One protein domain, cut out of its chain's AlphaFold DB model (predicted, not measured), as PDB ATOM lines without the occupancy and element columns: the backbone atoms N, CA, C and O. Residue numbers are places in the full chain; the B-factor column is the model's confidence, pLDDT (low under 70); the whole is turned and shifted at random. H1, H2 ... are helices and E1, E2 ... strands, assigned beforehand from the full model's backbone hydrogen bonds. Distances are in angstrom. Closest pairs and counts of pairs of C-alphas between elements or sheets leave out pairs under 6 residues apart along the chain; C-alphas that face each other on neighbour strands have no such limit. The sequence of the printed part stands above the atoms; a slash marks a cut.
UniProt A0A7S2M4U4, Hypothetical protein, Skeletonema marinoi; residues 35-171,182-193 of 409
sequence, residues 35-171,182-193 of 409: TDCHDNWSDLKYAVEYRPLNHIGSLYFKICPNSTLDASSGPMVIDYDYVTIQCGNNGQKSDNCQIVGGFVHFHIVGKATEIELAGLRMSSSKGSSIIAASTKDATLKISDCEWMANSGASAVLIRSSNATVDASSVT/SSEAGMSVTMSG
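This is residues 35 to 171 and 182 to 193 of the 409 residues of the protein "Hypothetical protein" of Skeletonema marinoi (UniProt A0A7S2M4U4). The chain winds in stacked turns as a three-sided solenoid: three sheets of parallel strands form its walls, and the short helix H1 caps the end at the first turn, E1 E2 E3. The turns E4 E5 E6, E7 E8 E9 and E10 E11 E12 follow, and E13 extends the first wall by one strand. The sheets run E1 E4 E7 E10 E13, E2 E5 E8 E11 and E3 E6 E9 E12, and each is all parallel. The printed part has 149 residues with one named helix, then thirteen named strands; its class is mostly strand, though named elements hold 71 residues, under half. It is compact and rounded, with a radius of gyration of the C-alphas of 14.2 A and spans of 41 by 39 by 29 A.

The largest sheet has E1, residues 59 to 63, E4, 83 to 87, E7, 115 to 118, E10, 139 to 143, and E13, 188 to 192. E13 is 13.6 A long and ends at C-alpha 192, (390.346, 473.682, 404.472). The second sheet has E2, residues 68 to 70, E5, 97 to 100, E8, 120 to 123, and E11, 146 to 148. The third has E3, residues 76 to 78, E6, 106 to 110, E9, 128 to 134, 15.1 A long, and E12, 151 to 159, 19.3 A long. H1, residues 41 to 49, is 11.9 A long and begins at C-alpha 41, (401.370, 490.728, 417.858).

In the largest sheet E4 and E7 are parallel at 3 degrees, with N 85 and O 116 2.9 A apart, within hydrogen-bond range. E1 and E13 are its edge strands; N 142 of E10 and O 190 of E13 are 2.8 A apart. E7 runs on into E8 across one residue at 80 degrees, and E10 into E11 across two at 79 degrees. E5 and E8 are parallel at 25 degrees, with N 99 and O 121 2.8 A apart. E6 and E9 are parallel at 9 degrees, with N 108 and O 131 2.8 A apart. E12 bends by 65 degrees at residue 156. H1 is on the largest sheet at a height of 10.1 A, over E1 and along the strands, at 2 degrees to E1 on the local plane. H1 only grazes the other two sheets; its closest C-alphas to E3 are those of Lys 45 and Met 76, 5.5 A apart. In H1 every O i to N i+4 pair is within hydrogen-bond range.

The C-alphas farthest apart, those of Thr 35 and Ser 183, are 43.3 A apart. Residues 172 to 181 are not printed, and C-alphas 171 and 182 are 25.4 A apart across this cut, in the link from E12 to E13. Of the links that are printed whole, none is long. Mean pLDDT of the printed part is 93.3; residues 35, 162 to 164 and 166 to 171 are under 70.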
ATOM      1  N   THR A  35     414.705 487.332 414.161       69.44
ATOM      2  CA  THR A  35     414.077 486.310 414.993       69.44
ATOM      3  C   THR A  35     413.442 485.253 414.090       69.44
ATOM      4  O   THR A  35     412.715 485.584 413.160       69.44
ATOM      5  N   ASP A  36     413.700 483.973 414.367       88.25
ATOM      6  CA  ASP A  36     413.186 482.830 413.583       88.25
ATOM      7  C   ASP A  36     411.646 482.684 413.638       88.25
ATOM      8  O   ASP A  36     411.046 481.945 412.856       88.25
ATOM      9  N   CYS A  37     410.987 483.363 414.581       96.75
ATOM     10  CA  CYS A  37     409.533 483.456 414.689       96.75
ATOM     11  C   CYS A  37     409.112 484.679 415.521       96.75
ATOM     12  O   CYS A  37     409.932 485.251 416.237       96.75
ATOM     13  N   HIS A  38     407.834 485.047 415.439       97.12
ATOM     14  CA  HIS A  38     407.204 486.114 416.215       97.12
ATOM     15  C   HIS A  38     406.328 485.524 417.330       97.12
ATOM     16  O   HIS A  38     405.497 484.655 417.072       97.12
ATOM     17  N   ASP A  39     406.479 486.004 418.561       97.50
ATOM     18  CA  ASP A  39     405.636 485.658 419.719       97.50
ATOM     19  C   ASP A  39     404.828 486.858 420.247       97.50
ATOM     20  O   ASP A  39     404.047 486.724 421.191       97.50
ATOM     21  N   ASN A  40     404.970 488.021 419.604       97.00
ATOM     22  CA  ASN A  40     404.268 489.259 419.912       97.00
ATOM     23  C   ASN A  40     403.476 489.760 418.694       97.00
ATOM     24  O   ASN A  40     403.979 489.777 417.570       97.00
ATOM     25  N   TRP A  41     402.235 490.206 418.921       97.81
ATOM     26  CA  TRP A  41     401.370 490.728 417.858       97.81
ATOM     27  C   TRP A  41     401.932 491.986 417.193       97.81
ATOM     28  O   TRP A  41     401.874 492.106 415.974       97.81
ATOM     29  N   SER A  42     402.488 492.910 417.978       96.75
ATOM     30  CA  SER A  42     403.018 494.176 417.461       96.75
ATOM     31  C   SER A  42     404.241 493.942 416.581       96.75
ATOM     32  O   SER A  42     404.343 494.558 415.525       96.75
ATOM     33  N   ASP A  43     405.110 493.005 416.965       96.12
ATOM     34  CA  ASP A  43     406.306 492.659 416.192       96.12
ATOM     35  C   ASP A  43     405.935 491.950 414.883       96.12
ATOM     36  O   ASP A  43     406.449 492.301 413.822       96.12
ATOM     37  N   LEU A  44     404.996 490.994 414.936       97.31
ATOM     38  CA  LEU A  44     404.471 490.332 413.739       97.31
ATOM     39  C   LEU A  44     403.807 491.344 412.796       97.31
ATOM     40  O   LEU A  44     404.087 491.359 411.600       97.31
ATOM     41  N   LYS A  45     402.942 492.208 413.338       96.88
ATOM     42  CA  LYS A  45     402.254 493.258 412.581       96.88
ATOM     43  C   LYS A  45     403.252 494.208 411.929       96.88
ATOM     44  O   LYS A  45     403.135 494.472 410.737       96.88
ATOM     45  N   TYR A  46     404.257 494.666 412.674       95.94
ATOM     46  CA  TYR A  46     405.308 495.526 412.141       95.94
ATOM     47  C   TYR A  46     406.078 494.841 411.003       95.94
ATOM     48  O   TYR A  46     406.277 495.445 409.953       95.94
ATOM     49  N   ALA A  47     406.449 493.567 411.164       94.69
ATOM     50  CA  ALA A  47     407.164 492.815 410.132       94.69
ATOM     51  C   ALA A  47     406.357 492.658 408.829       94.69
ATOM     52  O   ALA A  47     406.924 492.741 407.738       94.69
ATOM     53  N   VAL A  48     405.040 492.462 408.935       95.06
ATOM     54  CA  VAL A  48     404.122 492.350 407.789       95.06
ATOM     55  C   VAL A  48     403.928 493.712 407.106       95.06
ATOM     56  O   VAL A  48     404.111 493.846 405.891       95.06
ATOM     57  N   GLU A  49     403.618 494.752 407.882       94.44
ATOM     58  CA  GLU A  49     403.268 496.078 407.354       94.44
ATOM     59  C   GLU A  49     404.485 496.856 406.821       94.44
ATOM     60  O   GLU A  49     404.372 497.554 405.815       94.44
ATOM     61  N   TYR A  50     405.667 496.700 407.430       92.12
ATOM     62  CA  TYR A  50     406.887 497.458 407.094       92.12
ATOM     63  C   TYR A  50     407.943 496.643 406.340       92.12
ATOM     64  O   TYR A  50     409.140 496.944 406.385       92.12
ATOM     65  N   ARG A  51     407.522 495.606 405.616       85.75
ATOM     66  CA  ARG A  51     408.432 494.784 404.810       85.75
ATOM     67  C   ARG A  51     409.227 495.617 403.780       85.75
ATOM     68  O   ARG A  51     408.718 496.603 403.235       85.75
ATOM     69  N   PRO A  52     410.443 495.187 403.400       82.19
ATOM     70  CA  PRO A  52     411.194 495.830 402.326       82.19
ATOM     71  C   PRO A  52     410.469 495.704 400.978       82.19
ATOM     72  O   PRO A  52     410.231 494.596 400.499       82.19
ATOM     73  N   LEU A  53     410.209 496.834 400.309       79.50
ATOM     74  CA  LEU A  53     409.555 496.892 398.987       79.50
ATOM     75  C   LEU A  53     410.305 496.130 397.876       79.50
ATOM     76  O   LEU A  53     409.746 495.875 396.815       79.50
ATOM     77  N   ASN A  54     411.568 495.767 398.111       83.44
ATOM     78  CA  ASN A  54     412.427 495.097 397.136       83.44
ATOM     79  C   ASN A  54     412.432 493.565 397.270       83.44
ATOM     80  O   ASN A  54     413.271 492.909 396.650       83.44
ATOM     81  N   HIS A  55     411.563 492.977 398.099       78.44
ATOM     82  CA  HIS A  55     411.501 491.524 398.215       78.44
ATOM     83  C   HIS A  55     410.862 490.906 396.964       78.44
ATOM     84  O   HIS A  55     409.734 491.232 396.605       78.44
ATOM     85  N   ILE A  56     411.593 490.011 396.298       82.38
ATOM     86  CA  ILE A  56     411.101 489.226 395.163       82.38
ATOM     87  C   ILE A  56     410.813 487.819 395.684       82.38
ATOM     88  O   ILE A  56     411.751 487.077 395.975       82.38
ATOM     89  N   GLY A  57     409.537 487.450 395.777       89.38
ATOM     90  CA  GLY A  57     409.106 486.105 396.163       89.38
ATOM     91  C   GLY A  57     408.104 486.085 397.315       89.38
ATOM     92  O   GLY A  57     407.593 487.122 397.730       89.38
ATOM     93  N   SER A  58     407.825 484.873 397.795       91.56
ATOM     94  CA  SER A  58     406.896 484.617 398.894       91.56
ATOM     95  C   SER A  58     407.469 485.049 400.241       91.56
ATOM     96  O   SER A  58     408.598 484.705 400.594       91.56
ATOM     97  N   LEU A  59     406.658 485.781 401.000       93.81
ATOM     98  CA  LEU A  59     406.979 486.286 402.324       93.81
ATOM     99  C   LEU A  59     406.366 485.374 403.378       93.81
ATOM    100  O   LEU A  59     405.147 485.248 403.475       93.81
ATOM    101  N   TYR A  60     407.230 484.756 404.178       95.31
ATOM    102  CA  TYR A  60     406.840 483.801 405.207       95.31
ATOM    103  C   TYR A  60     407.030 484.416 406.589       95.31
ATOM    104  O   TYR A  60     408.155 484.669 407.018       95.31
ATOM    105  N   PHE A  61     405.923 484.613 407.295       96.75
ATOM    106  CA  PHE A  61     405.893 485.077 408.672       96.75
ATOM    107  C   PHE A  61     405.484 483.919 409.577       96.75
ATOM    108  O   PHE A  61     404.394 483.354 409.464       96.75
ATOM    109  N   LYS A  62     406.385 483.545 410.479       97.69
ATOM    110  CA  LYS A  62     406.207 482.403 411.371       97.69
ATOM    111  C   LYS A  62     405.853 482.878 412.768       97.69
ATOM    112  O   LYS A  62     406.587 483.668 413.353       97.69
ATOM    113  N   ILE A  63     404.774 482.348 413.328       98.25
ATOM    114  CA  ILE A  63     404.411 482.549 414.730       98.25
ATOM    115  C   ILE A  63     405.045 481.438 415.568       98.25
ATOM    116  O   ILE A  63     405.037 480.267 415.176       98.25
ATOM    117  N   CYS A  64     405.629 481.790 416.713       98.12
ATOM    118  CA  CYS A  64     406.281 480.817 417.580       98.12
ATOM    119  C   CYS A  64     405.251 479.809 418.135       98.12
ATOM    120  O   CYS A  64     404.195 480.229 418.615       98.12
ATOM    121  N   PRO A  65     405.527 478.491 418.125       97.88
ATOM    122  CA  PRO A  65     404.626 477.504 418.719       97.88
ATOM    123  C   PRO A  65     404.296 477.816 420.185       97.88
ATOM    124  O   PRO A  65     405.169 478.241 420.943       97.88
ATOM    125  N   ASN A  66     403.053 477.556 420.595       97.88
ATOM    126  CA  ASN A  66     402.505 477.845 421.929       97.88
ATOM    127  C   ASN A  66     402.521 479.324 422.352       97.88
ATOM    128  O   ASN A  66     402.331 479.617 423.535       97.88
ATOM    129  N   SER A  67     402.762 480.253 421.427       98.12
ATOM    130  CA  SER A  67     402.644 481.679 421.719       98.12
ATOM    131  C   SER A  67     401.184 482.139 421.691       98.12
ATOM    132  O   SER A  67     400.336 481.566 421.000       98.12
ATOM    133  N   THR A  68     400.909 483.199 422.450       98.56
ATOM    134  CA  THR A  68     399.618 483.886 422.473       98.56
ATOM    135  C   THR A  68     399.845 485.352 422.136       98.56
ATOM    136  O   THR A  68     400.489 486.072 422.896       98.56
ATOM    137  N   LEU A  69     399.305 485.788 421.005       98.50
ATOM    138  CA  LEU A  69     399.441 487.133 420.465       98.50
ATOM    139  C   LEU A  69     398.155 487.922 420.751       98.50
ATOM    140  O   LEU A  69     397.063 487.492 420.382       98.50
ATOM    141  N   ASP A  70     398.277 489.075 421.410       98.12
ATOM    142  CA  ASP A  70     397.147 489.960 421.721       98.12
ATOM    143  C   ASP A  70     396.923 490.988 420.598       98.12
ATOM    144  O   ASP A  70     397.710 491.920 420.425       98.12
ATOM    145  N   ALA A  71     395.817 490.838 419.867       97.19
ATOM    146  CA  ALA A  71     395.446 491.688 418.737       97.19
ATOM    147  C   ALA A  71     394.758 493.012 419.137       97.19
ATOM    148  O   ALA A  71     394.109 493.673 418.322       97.19
ATOM    149  N   SER A  72     394.881 493.433 420.400       94.56
ATOM    150  CA  SER A  72     394.262 494.666 420.903       94.56
ATOM    151  C   SER A  72     394.859 495.959 420.328       94.56
ATOM    152  O   SER A  72     394.213 497.002 420.417       94.56
ATOM    153  N   SER A  73     396.042 495.924 419.698       93.88
ATOM    154  CA  SER A  73     396.648 497.092 419.025       93.88
ATOM    155  C   SER A  73     396.099 497.361 417.613       93.88
ATOM    156  O   SER A  73     396.625 498.196 416.871       93.88
ATOM    157  N   GLY A  74     395.014 496.679 417.243       92.19
ATOM    158  CA  GLY A  74     394.317 496.845 415.976       92.19
ATOM    159  C   GLY A  74     394.705 495.793 414.936       92.19
ATOM    160  O   GLY A  74     395.645 495.018 415.150       92.19
ATOM    161  N   PRO A  75     393.989 495.777 413.798       95.69
ATOM    162  CA  PRO A  75     394.175 494.760 412.775       95.69
ATOM    163  C   PRO A  75     395.551 494.857 412.135       95.69
ATOM    164  O   PRO A  75     396.145 495.937 412.085       95.69
ATOM    165  N   MET A  76     396.018 493.728 411.621       96.69
ATOM    166  CA  MET A  76     397.122 493.656 410.679       96.69
ATOM    167  C   MET A  76     396.569 493.799 409.264       96.69
ATOM    168  O   MET A  76     395.707 493.013 408.854       96.69
ATOM    169  N   VAL A  77     397.034 494.813 408.535       95.94
ATOM    170  CA  VAL A  77     396.578 495.079 407.166       95.94
ATOM    171  C   VAL A  77     397.497 494.387 406.162       95.94
ATOM    172  O   VAL A  77     398.712 494.568 406.195       95.94
ATOM    173  N   ILE A  78     396.914 493.599 405.256       96.31
ATOM    174  CA  ILE A  78     397.634 492.893 404.189       96.31
ATOM    175  C   ILE A  78     397.104 493.392 402.844       96.31
ATOM    176  O   ILE A  78     395.968 493.112 402.469       96.31
ATOM    177  N   ASP A  79     397.927 494.151 402.127       95.81
ATOM    178  CA  ASP A  79     397.574 494.837 400.879       95.81
ATOM    179  C   ASP A  79     398.431 494.417 399.668       95.81
ATOM    180  O   ASP A  79     398.526 495.138 398.675       95.81
ATOM    181  N   TYR A  80     399.069 493.247 399.742       95.31
ATOM    182  CA  TYR A  80     400.090 492.799 398.795       95.31
ATOM    183  C   TYR A  80     400.161 491.285 398.674       95.31
ATOM    184  O   TYR A  80     399.707 490.574 399.560       95.31
ATOM    185  N   ASP A  81     400.775 490.824 397.590       96.31
ATOM    186  CA  ASP A  81     400.772 489.423 397.190       96.31
ATOM    187  C   ASP A  81     401.757 488.534 397.973       96.31
ATOM    188  O   ASP A  81     402.748 489.007 398.538       96.31
ATOM    189  N   TYR A  82     401.523 487.221 397.903       96.38
ATOM    190  CA  TYR A  82     402.422 486.145 398.335       96.38
ATOM    191  C   TYR A  82     402.790 486.179 399.823       96.38
ATOM    192  O   TYR A  82     403.955 485.999 400.191       96.38
ATOM    193  N   VAL A  83     401.800 486.400 400.685       97.25
ATOM    194  CA  VAL A  83     401.977 486.455 402.141       97.25
ATOM    195  C   VAL A  83     401.527 485.161 402.777       97.25
ATOM    196  O   VAL A  83     400.359 484.805 402.693       97.25
ATOM    197  N   THR A  84     402.415 484.498 403.503       97.94
ATOM    198  CA  THR A  84     402.065 483.354 404.342       97.94
ATOM    199  C   THR A  84     402.304 483.705 405.801       97.94
ATOM    200  O   THR A  84     403.434 483.986 406.192       97.94
ATOM    201  N   ILE A  85     401.253 483.651 406.617       98.12
ATOM    202  CA  ILE A  85     401.342 483.741 408.075       98.12
ATOM    203  C   ILE A  85     400.957 482.381 408.640       98.12
ATOM    204  O   ILE A  85     399.818 481.934 408.494       98.12
ATOM    205  N   GLN A  86     401.907 481.709 409.281       98.06
ATOM    206  CA  GLN A  86     401.712 480.334 409.729       98.06
ATOM    207  C   GLN A  86     402.150 480.117 411.174       98.06
ATOM    208  O   GLN A  86     403.133 480.693 411.649       98.06
ATOM    209  N   CYS A  87     401.433 479.237 411.864       98.44
ATOM    210  CA  CYS A  87     401.847 478.735 413.162       98.44
ATOM    211  C   CYS A  87     402.980 477.711 413.018       98.44
ATOM    212  O   CYS A  87     402.845 476.717 412.301       98.44
ATOM    213  N   GLY A  88     404.100 477.951 413.700       97.06
ATOM    214  CA  GLY A  88     405.247 477.052 413.668       97.06
ATOM    215  C   GLY A  88     405.839 476.854 412.268       97.06
ATOM    216  O   GLY A  88     405.738 477.697 411.375       97.06
ATOM    217  N   ASN A  89     406.524 475.729 412.075       95.44
ATOM    218  CA  ASN A  89     407.235 475.460 410.818       95.44
ATOM    219  C   ASN A  89     406.317 474.945 409.706       95.44
ATOM    220  O   ASN A  89     406.657 475.087 408.534       95.44
ATOM    221  N   ASN A  90     405.185 474.343 410.070       94.88
ATOM    222  CA  ASN A  90     404.343 473.598 409.135       94.88
ATOM    223  C   ASN A  90     402.920 474.160 409.015       94.88
ATOM    224  O   ASN A  90     402.121 473.574 408.290       94.88
ATOM    225  N   GLY A  91     402.578 475.230 409.745       95.56
ATOM    226  CA  GLY A  91     401.218 475.774 409.750       95.56
ATOM    227  C   GLY A  91     400.194 474.802 410.330       95.56
ATOM    228  O   GLY A  91     399.062 474.768 409.862       95.56
ATOM    229  N   GLN A  92     400.593 473.976 411.301       95.19
ATOM    230  CA  GLN A  92     399.714 472.974 411.898       95.19
ATOM    231  C   GLN A  92     399.060 473.518 413.160       95.19
ATOM    232  O   GLN A  92     399.720 474.080 414.031       95.19
ATOM    233  N   LYS A  93     397.771 473.246 413.325       93.19
ATOM    234  CA  LYS A  93     397.002 473.589 414.523       93.19
ATOM    235  C   LYS A  93     397.589 473.003 415.809       93.19
ATOM    236  O   LYS A  93     397.426 473.577 416.885       93.19
ATOM    237  N   SER A  94     398.296 471.873 415.718       95.31
ATOM    238  CA  SER A  94     398.992 471.250 416.851       95.31
ATOM    239  C   SER A  94     400.128 472.100 417.423       95.31
ATOM    240  O   SER A  94     400.502 471.884 418.575       95.31
ATOM    241  N   ASP A  95     400.648 473.069 416.664       96.25
ATOM    242  CA  ASP A  95     401.668 474.013 417.137       96.25
ATOM    243  C   ASP A  95     401.067 475.100 418.063       96.25
ATOM    244  O   ASP A  95     401.811 475.819 418.730       96.25
ATOM    245  N   ASN A  96     399.731 475.168 418.184       97.25
ATOM    246  CA  ASN A  96     398.992 475.895 419.227       97.25
ATOM    247  C   ASN A  96     399.314 477.404 419.326       97.25
ATOM    248  O   ASN A  96     399.421 477.954 420.422       97.25
ATOM    249  N   CYS A  97     399.457 478.091 418.193       98.62
ATOM    250  CA  CYS A  97     399.582 479.548 418.163       98.62
ATOM    251  C   CYS A  97     398.204 480.193 418.295       98.62
ATOM    252  O   CYS A  97     397.292 479.903 417.514       98.62
ATOM    253  N   GLN A  98     398.054 481.080 419.273       98.56
ATOM    254  CA  GLN A  98     396.781 481.720 419.581       98.56
ATOM    255  C   GLN A  98     396.836 483.211 419.268       98.56
ATOM    256  O   GLN A  98     397.781 483.893 419.649       98.56
ATOM    257  N   ILE A  99     395.798 483.725 418.616       98.62
ATOM    258  CA  ILE A  99     395.555 485.155 418.434       98.62
ATOM    259  C   ILE A  99     394.282 485.484 419.208       98.62
ATOM    260  O   ILE A  99     393.225 484.891 418.972       98.62
ATOM    261  N   VAL A 100     394.394 486.381 420.183       98.38
ATOM    262  CA  VAL A 100     393.328 486.661 421.148       98.38
ATOM    263  C   VAL A 100     392.964 488.139 421.164       98.38
ATOM    264  O   VAL A 100     393.802 489.004 420.921       98.38
ATOM    265  N   GLY A 101     391.708 488.430 421.498       96.44
ATOM    266  CA  GLY A 101     391.237 489.799 421.703       96.44
ATOM    267  C   GLY A 101     391.086 490.578 420.400       96.44
ATOM    268  O   GLY A 101     390.867 489.996 419.341       96.44
ATOM    269  N   GLY A 102     391.185 491.904 420.477       94.50
ATOM    270  CA  GLY A 102     391.021 492.776 419.316       94.50
ATOM    271  C   GLY A 102     389.591 492.857 418.768       94.50
ATOM    272  O   GLY A 102     388.663 492.155 419.175       94.50
ATOM    273  N   PHE A 103     389.408 493.792 417.842       93.31
ATOM    274  CA  PHE A 103     388.158 493.952 417.098       93.31
ATOM    275  C   PHE A 103     388.216 493.226 415.748       93.31
ATOM    276  O   PHE A 103     387.242 492.601 415.336       93.31
ATOM    277  N   VAL A 104     389.381 493.284 415.100       95.06
ATOM    278  CA  VAL A 104     389.729 492.565 413.871       95.06
ATOM    279  C   VAL A 104     391.171 492.083 413.998       95.06
ATOM    280  O   VAL A 104     392.009 492.838 414.490       95.06
ATOM    281  N   HIS A 105     391.464 490.845 413.583       97.38
ATOM    282  CA  HIS A 105     392.833 490.307 413.570       97.38
ATOM    283  C   HIS A 105     393.511 490.624 412.238       97.38
ATOM    284  O   HIS A 105     394.526 491.312 412.217       97.38
ATOM    285  N   PHE A 106     392.912 490.201 411.125       97.69
ATOM    286  CA  PHE A 106     393.467 490.393 409.784       97.69
ATOM    287  C   PHE A 106     392.506 491.179 408.894       97.69
ATOM    288  O   PHE A 106     391.315 490.871 408.835       97.69
ATOM    289  N   HIS A 107     393.036 492.168 408.178       96.50
ATOM    290  CA  HIS A 107     392.299 492.957 407.198       96.50
ATOM    291  C   HIS A 107     393.017 492.893 405.846       96.50
ATOM    292  O   HIS A 107     394.028 493.560 405.634       96.50
ATOM    293  N   ILE A 108     392.508 492.056 404.943       97.00
ATOM    294  CA  ILE A 108     393.049 491.874 403.596       97.00
ATOM    295  C   ILE A 108     392.346 492.860 402.667       97.00
ATOM    296  O   ILE A 108     391.117 492.842 402.583       97.00
ATOM    297  N   VAL A 109     393.114 493.704 401.977       95.75
ATOM    298  CA  VAL A 109     392.588 494.800 401.146       95.75
ATOM    299  C   VAL A 109     393.224 494.851 399.757       95.75
ATOM    300  O   VAL A 109     394.246 494.223 399.479       95.75
ATOM    301  N   GLY A 110     392.622 495.636 398.862       93.75
ATOM    302  CA  GLY A 110     393.194 495.942 397.554       93.75
ATOM    303  C   GLY A 110     393.072 494.799 396.545       93.75
ATOM    304  O   GLY A 110     391.975 494.464 396.096       93.75
ATOM    305  N   LYS A 111     394.217 494.281 396.091       95.81
ATOM    306  CA  LYS A 111     394.310 493.221 395.069       95.81
ATOM    307  C   LYS A 111     395.250 492.084 395.478       95.81
ATOM    308  O   LYS A 111     395.754 491.387 394.611       95.81
ATOM    309  N   ALA A 112     395.491 491.937 396.779       95.69
ATOM    310  CA  ALA A 112     396.414 490.958 397.338       95.69
ATOM    311  C   ALA A 112     396.047 489.517 396.933       95.69
ATOM    312  O   ALA A 112     394.936 489.049 397.183       95.69
ATOM    313  N   THR A 113     396.984 488.812 396.315       97.44
ATOM    314  CA  THR A 113     396.857 487.429 395.841       97.44
ATOM    315  C   THR A 113     397.795 486.502 396.598       97.44
ATOM    316  O   THR A 113     398.809 486.927 397.146       97.44
ATOM    317  N   GLU A 114     397.474 485.211 396.619       97.19
ATOM    318  CA  GLU A 114     398.301 484.164 397.231       97.19
ATOM    319  C   GLU A 114     398.574 484.438 398.721       97.19
ATOM    320  O   GLU A 114     399.687 484.252 399.218       97.19
ATOM    321  N   ILE A 115     397.546 484.912 399.434       98.31
ATOM    322  CA  ILE A 115     397.585 485.089 400.888       98.31
ATOM    323  C   ILE A 115     397.224 483.767 401.554       98.31
ATOM    324  O   ILE A 115     396.206 483.166 401.218       98.31
ATOM    325  N   GLU A 116     398.020 483.318 402.518       98.50
ATOM    326  CA  GLU A 116     397.788 482.092 403.277       98.50
ATOM    327  C   GLU A 116     397.863 482.340 404.788       98.50
ATOM    328  O   GLU A 116     398.840 482.891 405.297       98.50
ATOM    329  N   LEU A 117     396.833 481.888 405.503       98.62
ATOM    330  CA  LEU A 117     396.783 481.826 406.961       98.62
ATOM    331  C   LEU A 117     396.681 480.358 407.387       98.62
ATOM    332  O   LEU A 117     395.726 479.680 407.003       98.62
ATOM    333  N   ALA A 118     397.647 479.868 408.166       98.56
ATOM    334  CA  ALA A 118     397.764 478.437 408.461       98.56
ATOM    335  C   ALA A 118     397.981 478.125 409.951       98.56
ATOM    336  O   ALA A 118     398.866 478.694 410.599       98.56
ATOM    337  N   GLY A 119     397.211 477.177 410.491       98.31
ATOM    338  CA  GLY A 119     397.418 476.627 411.838       98.31
ATOM    339  C   GLY A 119     397.080 477.580 412.987       98.31
ATOM    340  O   GLY A 119     397.581 477.409 414.098       98.31
ATOM    341  N   LEU A 120     396.296 478.628 412.728       98.56
ATOM    342  CA  LEU A 120     396.014 479.689 413.693       98.56
ATOM    343  C   LEU A 120     394.776 479.366 414.533       98.56
ATOM    344  O   LEU A 120     393.747 478.951 414.000       98.56
ATOM    345  N   ARG A 121     394.829 479.647 415.838       98.56
ATOM    346  CA  ARG A 121     393.646 479.654 416.709       98.56
ATOM    347  C   ARG A 121     393.262 481.084 417.079       98.56
ATOM    348  O   ARG A 121     393.962 481.739 417.843       98.56
ATOM    349  N   MET A 122     392.141 481.559 416.557       98.69
ATOM    350  CA  MET A 122     391.625 482.915 416.734       98.69
ATOM    351  C   MET A 122     390.467 482.923 417.733       98.69
ATOM    352  O   MET A 122     389.490 482.190 417.580       98.69
ATOM    353  N   SER A 123     390.546 483.749 418.772       98.44
ATOM    354  CA  SER A 123     389.489 483.800 419.787       98.44
ATOM    355  C   SER A 123     389.256 485.187 420.360       98.44
ATOM    356  O   SER A 123     390.120 486.062 420.302       98.44
ATOM    357  N   SER A 124     388.087 485.368 420.977       96.75
ATOM    358  CA  SER A 124     387.716 486.600 421.682       96.75
ATOM    359  C   SER A 124     387.761 487.874 420.822       96.75
ATOM    360  O   SER A 124     387.901 488.969 421.371       96.75
ATOM    361  N   SER A 125     387.630 487.755 419.495       96.19
ATOM    362  CA  SER A 125     387.351 488.912 418.639       96.19
ATOM    363  C   SER A 125     385.981 489.498 418.996       96.19
ATOM    364  O   SER A 125     385.086 488.771 419.441       96.19
ATOM    365  N   LYS A 126     385.834 490.820 418.847       95.06
ATOM    366  CA  LYS A 126     384.583 491.563 419.108       95.06
ATOM    367  C   LYS A 126     383.893 492.104 417.850       95.06
ATOM    368  O   LYS A 126     382.798 492.659 417.955       95.06
ATOM    369  N   GLY A 127     384.542 492.003 416.693       93.38
ATOM    370  CA  GLY A 127     384.033 492.461 415.401       93.38
ATOM    371  C   GLY A 127     384.024 491.308 414.409       93.38
ATOM    372  O   GLY A 127     383.077 490.521 414.397       93.38
ATOM    373  N   SER A 128     385.094 491.211 413.621       95.25
ATOM    374  CA  SER A 128     385.354 490.090 412.714       95.25
ATOM    375  C   SER A 128     386.817 489.696 412.783       95.25
ATOM    376  O   SER A 128     387.669 490.541 412.552       95.25
ATOM    377  N   SER A 129     387.150 488.440 413.098       97.38
ATOM    378  CA  SER A 129     388.562 488.016 413.155       97.38
ATOM    379  C   SER A 129     389.278 488.265 411.826       97.38
ATOM    380  O   SER A 129     390.383 488.803 411.823       97.38
ATOM    381  N   ILE A 130     388.633 487.948 410.704       97.81
ATOM    382  CA  ILE A 130     389.159 488.224 409.365       97.81
ATOM    383  C   ILE A 130     388.161 489.067 408.582       97.81
ATOM    384  O   ILE A 130     386.988 488.709 408.475       97.81
ATOM    385  N   ILE A 131     388.657 490.146 407.984       96.50
ATOM    386  CA  ILE A 131     387.953 490.920 406.966       96.50
ATOM    387  C   ILE A 131     388.739 490.802 405.659       96.50
ATOM    388  O   ILE A 131     389.832 491.340 405.516       96.50
ATOM    389  N   ALA A 132     388.167 490.073 404.713       97.00
ATOM    390  CA  ALA A 132     388.621 489.872 403.347       97.00
ATOM    391  C   ALA A 132     387.890 490.878 402.435       97.00
ATOM    392  O   ALA A 132     386.910 490.544 401.771       97.00
ATOM    393  N   ALA A 133     388.331 492.139 402.476       95.25
ATOM    394  CA  ALA A 133     387.717 493.295 401.819       95.25
ATOM    395  C   ALA A 133     388.512 493.689 400.564       95.25
ATOM    396  O   ALA A 133     389.206 494.706 400.524       95.25
ATOM    397  N   SER A 134     388.457 492.835 399.544       94.44
ATOM    398  CA  SER A 134     389.354 492.907 398.389       94.44
ATOM    399  C   SER A 134     388.609 492.660 397.076       94.44
ATOM    400  O   SER A 134     387.447 492.248 397.061       94.44
ATOM    401  N   THR A 135     389.249 492.971 395.950       95.19
ATOM    402  CA  THR A 135     388.638 492.789 394.619       95.19
ATOM    403  C   THR A 135     388.554 491.311 394.225       95.19
ATOM    404  O   THR A 135     389.291 490.484 394.750       95.19
ATOM    405  N   LYS A 136     387.719 490.977 393.235       96.44
ATOM    406  CA  LYS A 136     387.588 489.612 392.687       96.44
ATOM    407  C   LYS A 136     388.878 488.909 392.258       96.44
ATOM    408  O   LYS A 136     388.897 487.687 392.185       96.44
ATOM    409  N   ASP A 137     389.924 489.671 391.941       96.25
ATOM    410  CA  ASP A 137     391.206 489.115 391.501       96.25
ATOM    411  C   ASP A 137     392.069 488.665 392.696       96.25
ATOM    412  O   ASP A 137     393.029 487.927 392.507       96.25
ATOM    413  N   ALA A 138     391.733 489.095 393.916       97.38
ATOM    414  CA  ALA A 138     392.436 488.734 395.138       97.38
ATOM    415  C   ALA A 138     392.077 487.325 395.621       97.38
ATOM    416  O   ALA A 138     390.957 486.838 395.425       97.38
ATOM    417  N   THR A 139     393.022 486.689 396.316       98.19
ATOM    418  CA  THR A 139     392.857 485.325 396.829       98.19
ATOM    419  C   THR A 139     393.363 485.189 398.261       98.19
ATOM    420  O   THR A 139     394.409 485.722 398.626       98.19
ATOM    421  N   LEU A 140     392.606 484.457 399.083       98.56
ATOM    422  CA  LEU A 140     392.976 484.088 400.449       98.56
ATOM    423  C   LEU A 140     392.739 482.594 400.664       98.56
ATOM    424  O   LEU A 140     391.657 482.068 400.406       98.56
ATOM    425  N   LYS A 141     393.747 481.914 401.189       98.69
ATOM    426  CA  LYS A 141     393.697 480.521 401.606       98.69
ATOM    427  C   LYS A 141     393.802 480.447 403.123       98.69
ATOM    428  O   LYS A 141     394.688 481.049 403.722       98.69
ATOM    429  N   ILE A 142     392.909 479.688 403.742       98.69
ATOM    430  CA  ILE A 142     392.909 479.463 405.183       98.69
ATOM    431  C   ILE A 142     392.939 477.963 405.449       98.69
ATOM    432  O   ILE A 142     392.065 477.225 404.994       98.69
ATOM    433  N   SER A 143     393.960 477.499 406.158       98.56
ATOM    434  CA  SER A 143     394.221 476.074 406.359       98.56
ATOM    435  C   SER A 143     394.406 475.749 407.841       98.56
ATOM    436  O   SER A 143     395.107 476.453 408.564       98.56
ATOM    437  N   ASP A 144     393.743 474.689 408.310       97.88
ATOM    438  CA  ASP A 144     393.897 474.148 409.673       97.88
ATOM    439  C   ASP A 144     393.733 475.208 410.787       97.88
ATOM    440  O   ASP A 144     394.449 475.225 411.786       97.88
ATOM    441  N   CYS A 145     392.813 476.158 410.593       98.69
ATOM    442  CA  CYS A 145     392.553 477.241 411.545       98.69
ATOM    443  C   CYS A 145     391.323 476.954 412.418       98.69
ATOM    444  O   CYS A 145     390.387 476.271 412.000       98.69
ATOM    445  N   GLU A 146     391.300 477.508 413.629       98.56
ATOM    446  CA  GLU A 146     390.167 477.404 414.554       98.56
ATOM    447  C   GLU A 146     389.720 478.779 415.055       98.56
ATOM    448  O   GLU A 146     390.541 479.596 415.459       98.56
ATOM    449  N   TRP A 147     388.409 479.005 415.095       98.56
ATOM    450  CA  TRP A 147     387.768 480.168 415.691       98.56
ATOM    451  C   TRP A 147     386.924 479.735 416.868       98.56
ATOM    452  O   TRP A 147     386.036 478.893 416.718       98.56
ATOM    453  N   MET A 148     387.162 480.339 418.028       98.00
ATOM    454  CA  MET A 148     386.407 479.995 419.222       98.00
ATOM    455  C   MET A 148     386.038 481.191 420.072       98.00
ATOM    456  O   MET A 148     386.867 482.073 420.307       98.00
ATOM    457  N   ALA A 149     384.811 481.164 420.595       97.56
ATOM    458  CA  ALA A 149     384.308 482.172 421.521       97.56
ATOM    459  C   ALA A 149     384.495 483.603 420.986       97.56
ATOM    460  O   ALA A 149     384.804 484.528 421.742       97.56
ATOM    461  N   ASN A 150     384.360 483.787 419.668       97.69
ATOM    462  CA  ASN A 150     384.300 485.116 419.080       97.69
ATOM    463  C   ASN A 150     382.896 485.687 419.253       97.69
ATOM    464  O   ASN A 150     381.900 484.963 419.286       97.69
ATOM    465  N   SER A 151     382.847 487.008 419.351       96.06
ATOM    466  CA  SER A 151     381.625 487.794 419.424       96.06
ATOM    467  C   SER A 151     381.668 488.908 418.385       96.06
ATOM    468  O   SER A 151     382.747 489.299 417.949       96.06
ATOM    469  N   GLY A 152     380.516 489.438 417.984       94.25
ATOM    470  CA  GLY A 152     380.465 490.568 417.054       94.25
ATOM    471  C   GLY A 152     379.665 490.264 415.800       94.25
ATOM    472  O   GLY A 152     378.559 489.734 415.888       94.25
ATOM    473  N   ALA A 153     380.190 490.650 414.641       93.50
ATOM    474  CA  ALA A 153     379.483 490.539 413.372       93.50
ATOM    475  C   ALA A 153     379.671 489.161 412.729       93.50
ATOM    476  O   ALA A 153     378.678 488.509 412.394       93.50
ATOM    477  N   SER A 154     380.924 488.721 412.590       97.00
ATOM    478  CA  SER A 154     381.275 487.427 412.000       97.00
ATOM    479  C   SER A 154     382.622 486.897 412.495       97.00
ATOM    480  O   SER A 154     383.343 487.605 413.183       97.00
ATOM    481  N   ALA A 155     383.001 485.661 412.168       97.75
ATOM    482  CA  ALA A 155     384.391 485.220 412.332       97.75
ATOM    483  C   ALA A 155     385.216 485.593 411.091       97.75
ATOM    484  O   ALA A 155     386.315 486.141 411.206       97.75
ATOM    485  N   VAL A 156     384.648 485.357 409.905       98.31
ATOM    486  CA  VAL A 156     385.216 485.755 408.613       98.31
ATOM    487  C   VAL A 156     384.170 486.538 407.820       98.31
ATOM    488  O   VAL A 156     383.050 486.067 407.631       98.31
ATOM    489  N   LEU A 157     384.529 487.733 407.358       97.12
ATOM    490  CA  LEU A 157     383.739 488.545 406.430       97.12
ATOM    491  C   LEU A 157     384.479 488.648 405.098       97.12
ATOM    492  O   LEU A 157     385.609 489.120 405.072       97.12
ATOM    493  N   ILE A 158     383.836 488.255 404.007       97.31
ATOM    494  CA  ILE A 158     384.325 488.400 402.634       97.31
ATOM    495  C   ILE A 158     383.429 489.427 401.956       97.31
ATOM    496  O   ILE A 158     382.208 489.290 401.994       97.31
ATOM    497  N   ARG A 159     384.020 490.461 401.362       95.38
ATOM    498  CA  ARG A 159     383.290 491.479 400.603       95.38
ATOM    499  C   ARG A 159     384.175 492.118 399.551       95.38
ATOM    500  O   ARG A 159     385.401 492.105 399.654       95.38
ATOM    501  N   SER A 160     383.546 492.758 398.584       90.44
ATOM    502  CA  SER A 160     384.206 493.753 397.747       90.44
ATOM    503  C   SER A 160     384.245 495.122 398.432       90.44
ATOM    504  O   SER A 160     383.451 495.422 399.326       90.44
ATOM    505  N   SER A 161     385.171 495.964 397.972       82.25
ATOM    506  CA  SER A 161     385.516 497.321 398.430       82.25
ATOM    507  C   SER A 161     386.550 497.428 399.553       82.25
ATOM    508  O   SER A 161     386.512 496.719 400.553       82.25
ATOM    509  N   ASN A 162     387.390 498.458 399.421       68.44
ATOM    510  CA  ASN A 162     388.341 498.921 400.432       68.44
ATOM    511  C   ASN A 162     387.655 499.751 401.530       68.44
ATOM    512  O   ASN A 162     388.220 500.757 401.967       68.44
ATOM    513  N   ALA A 163     386.413 499.429 401.912       67.62
ATOM    514  CA  ALA A 163     385.737 500.191 402.957       67.62
ATOM    515  C   ALA A 163     386.632 500.211 404.194       67.62
ATOM    516  O   ALA A 163     386.982 499.167 404.746       67.62
ATOM    517  N   THR A 164     387.052 501.413 404.581       68.56
ATOM    518  CA  THR A 164     387.878 501.602 405.761       68.56
ATOM    519  C   THR A 164     387.064 501.114 406.940       68.56
ATOM    520  O   THR A 164     386.055 501.727 407.289       68.56
ATOM    521  N   VAL A 165     387.482 499.993 407.523       70.88
ATOM    522  CA  VAL A 165     386.970 499.546 408.813       70.88
ATOM    523  C   VAL A 165     387.304 500.672 409.775       70.88
ATOM    524  O   VAL A 165     388.479 500.891 410.081       70.88
ATOM    525  N   ASP A 166     386.294 501.443 410.171       67.25
ATOM    526  CA  ASP A 166     386.482 502.538 411.107       67.25
ATOM    527  C   ASP A 166     386.771 501.944 412.485       67.25
ATOM    528  O   ASP A 166     385.899 501.753 413.330       67.25
ATOM    529  N   ALA A 167     388.043 501.617 412.698       61.34
ATOM    530  CA  ALA A 167     388.534 501.058 413.939       61.34
ATOM    531  C   ALA A 167     388.356 502.032 415.113       61.34
ATOM    532  O   ALA A 167     388.573 501.623 416.248       61.34
ATOM    533  N   SER A 168     387.955 503.293 414.889       60.22
ATOM    534  CA  SER A 168     387.649 504.224 415.976       60.22
ATOM    535  C   SER A 168     386.386 503.835 416.756       60.22
ATOM    536  O   SER A 168     386.229 504.249 417.907       60.22
ATOM    537  N   SER A 169     385.543 502.942 416.220       58.53
ATOM    538  CA  SER A 169     384.354 502.422 416.904       58.53
ATOM    539  C   SER A 169     384.654 501.328 417.945       58.53
ATOM    540  O   SER A 169     383.788 500.495 418.201       58.53
ATOM    541  N   VAL A 170     385.838 501.313 418.578       57.25
ATOM    542  CA  VAL A 170     386.308 500.281 419.544       57.25
ATOM    543  C   VAL A 170     385.294 499.966 420.661       57.25
ATOM    544  O   VAL A 170     385.353 498.910 421.290       57.25
ATOM    545  N   THR A 171     384.344 500.865 420.927       64.88
ATOM    546  CA  THR A 171     383.297 500.686 421.943       64.88
ATOM    547  C   THR A 171     381.977 500.106 421.421       64.88
ATOM    548  O   THR A 171     381.098 499.819 422.231       64.88
ATOM    549  N   SER A 182     376.954 495.487 398.578       83.50
ATOM    550  CA  SER A 182     378.016 495.680 397.597       83.50
ATOM    551  C   SER A 182     377.631 495.199 396.209       83.50
ATOM    552  O   SER A 182     377.310 494.040 396.003       83.50
ATOM    553  N   SER A 183     377.753 496.089 395.224       85.69
ATOM    554  CA  SER A 183     377.504 495.768 393.815       85.69
ATOM    555  C   SER A 183     378.723 495.187 393.090       85.69
ATOM    556  O   SER A 183     378.650 494.888 391.898       85.69
ATOM    557  N   GLU A 184     379.880 495.127 393.750       92.12
ATOM    558  CA  GLU A 184     381.130 494.664 393.147       92.12
ATOM    559  C   GLU A 184     381.427 493.208 393.526       92.12
ATOM    560  O   GLU A 184     381.092 492.755 394.617       92.12
ATOM    561  N   ALA A 185     382.120 492.476 392.656       94.88
ATOM    562  CA  ALA A 185     382.561 491.120 392.968       94.88
ATOM    563  C   ALA A 185     383.714 491.139 393.991       94.88
ATOM    564  O   ALA A 185     384.734 491.811 393.786       94.88
ATOM    565  N   GLY A 186     383.526 490.417 395.095       95.31
ATOM    566  CA  GLY A 186     384.482 490.239 396.184       95.31
ATOM    567  C   GLY A 186     385.532 489.177 395.875       95.31
ATOM    568  O   GLY A 186     385.457 488.471 394.872       95.31
ATOM    569  N   MET A 187     386.532 489.073 396.745       97.25
ATOM    570  CA  MET A 187     387.656 488.152 396.571       97.25
ATOM    571  C   MET A 187     387.285 486.666 396.684       97.25
ATOM    572  O   MET A 187     386.225 486.304 397.200       97.25
ATOM    573  N   SER A 188     388.198 485.798 396.241       98.38
ATOM    574  CA  SER A 188     388.055 484.345 396.383       98.38
ATOM    575  C   SER A 188     388.722 483.846 397.666       98.38
ATOM    576  O   SER A 188     389.909 484.095 397.892       98.38
ATOM    577  N   VAL A 189     387.986 483.105 398.494       98.69
ATOM    578  CA  VAL A 189     388.479 482.541 399.755       98.69
ATOM    579  C   VAL A 189     388.303 481.027 399.775       98.69
ATOM    580  O   VAL A 189     387.197 480.512 399.633       98.69
ATOM    581  N   THR A 190     389.405 480.308 399.988       98.75
ATOM    582  CA  THR A 190     389.402 478.851 400.178       98.75
ATOM    583  C   THR A 190     389.722 478.512 401.625       98.75
ATOM    584  O   THR A 190     390.736 478.962 402.154       98.75
ATOM    585  N   MET A 191     388.901 477.679 402.252       98.75
ATOM    586  CA  MET A 191     389.076 477.206 403.620       98.75
ATOM    587  C   MET A 191     389.180 475.680 403.639       98.75
ATOM    588  O   MET A 191     388.340 474.997 403.056       98.75
ATOM    589  N   SER A 192     390.190 475.134 404.319       98.50
ATOM    590  CA  SER A 192     390.346 473.682 404.472       98.50
ATOM    591  C   SER A 192     390.708 473.283 405.897       98.50
ATOM    592  O   SER A 192     391.634 473.843 406.485       98.50
ATOM    593  N   GLY A 193     389.996 472.297 406.448       97.81
ATOM    594  CA  GLY A 193     390.261 471.786 407.799       97.81
ATOM    595  C   GLY A 193     389.987 472.823 408.891       97.81
ATOM    596  O   GLY A 193     390.708 472.882 409.882       97.81
TER     597      GLY A 193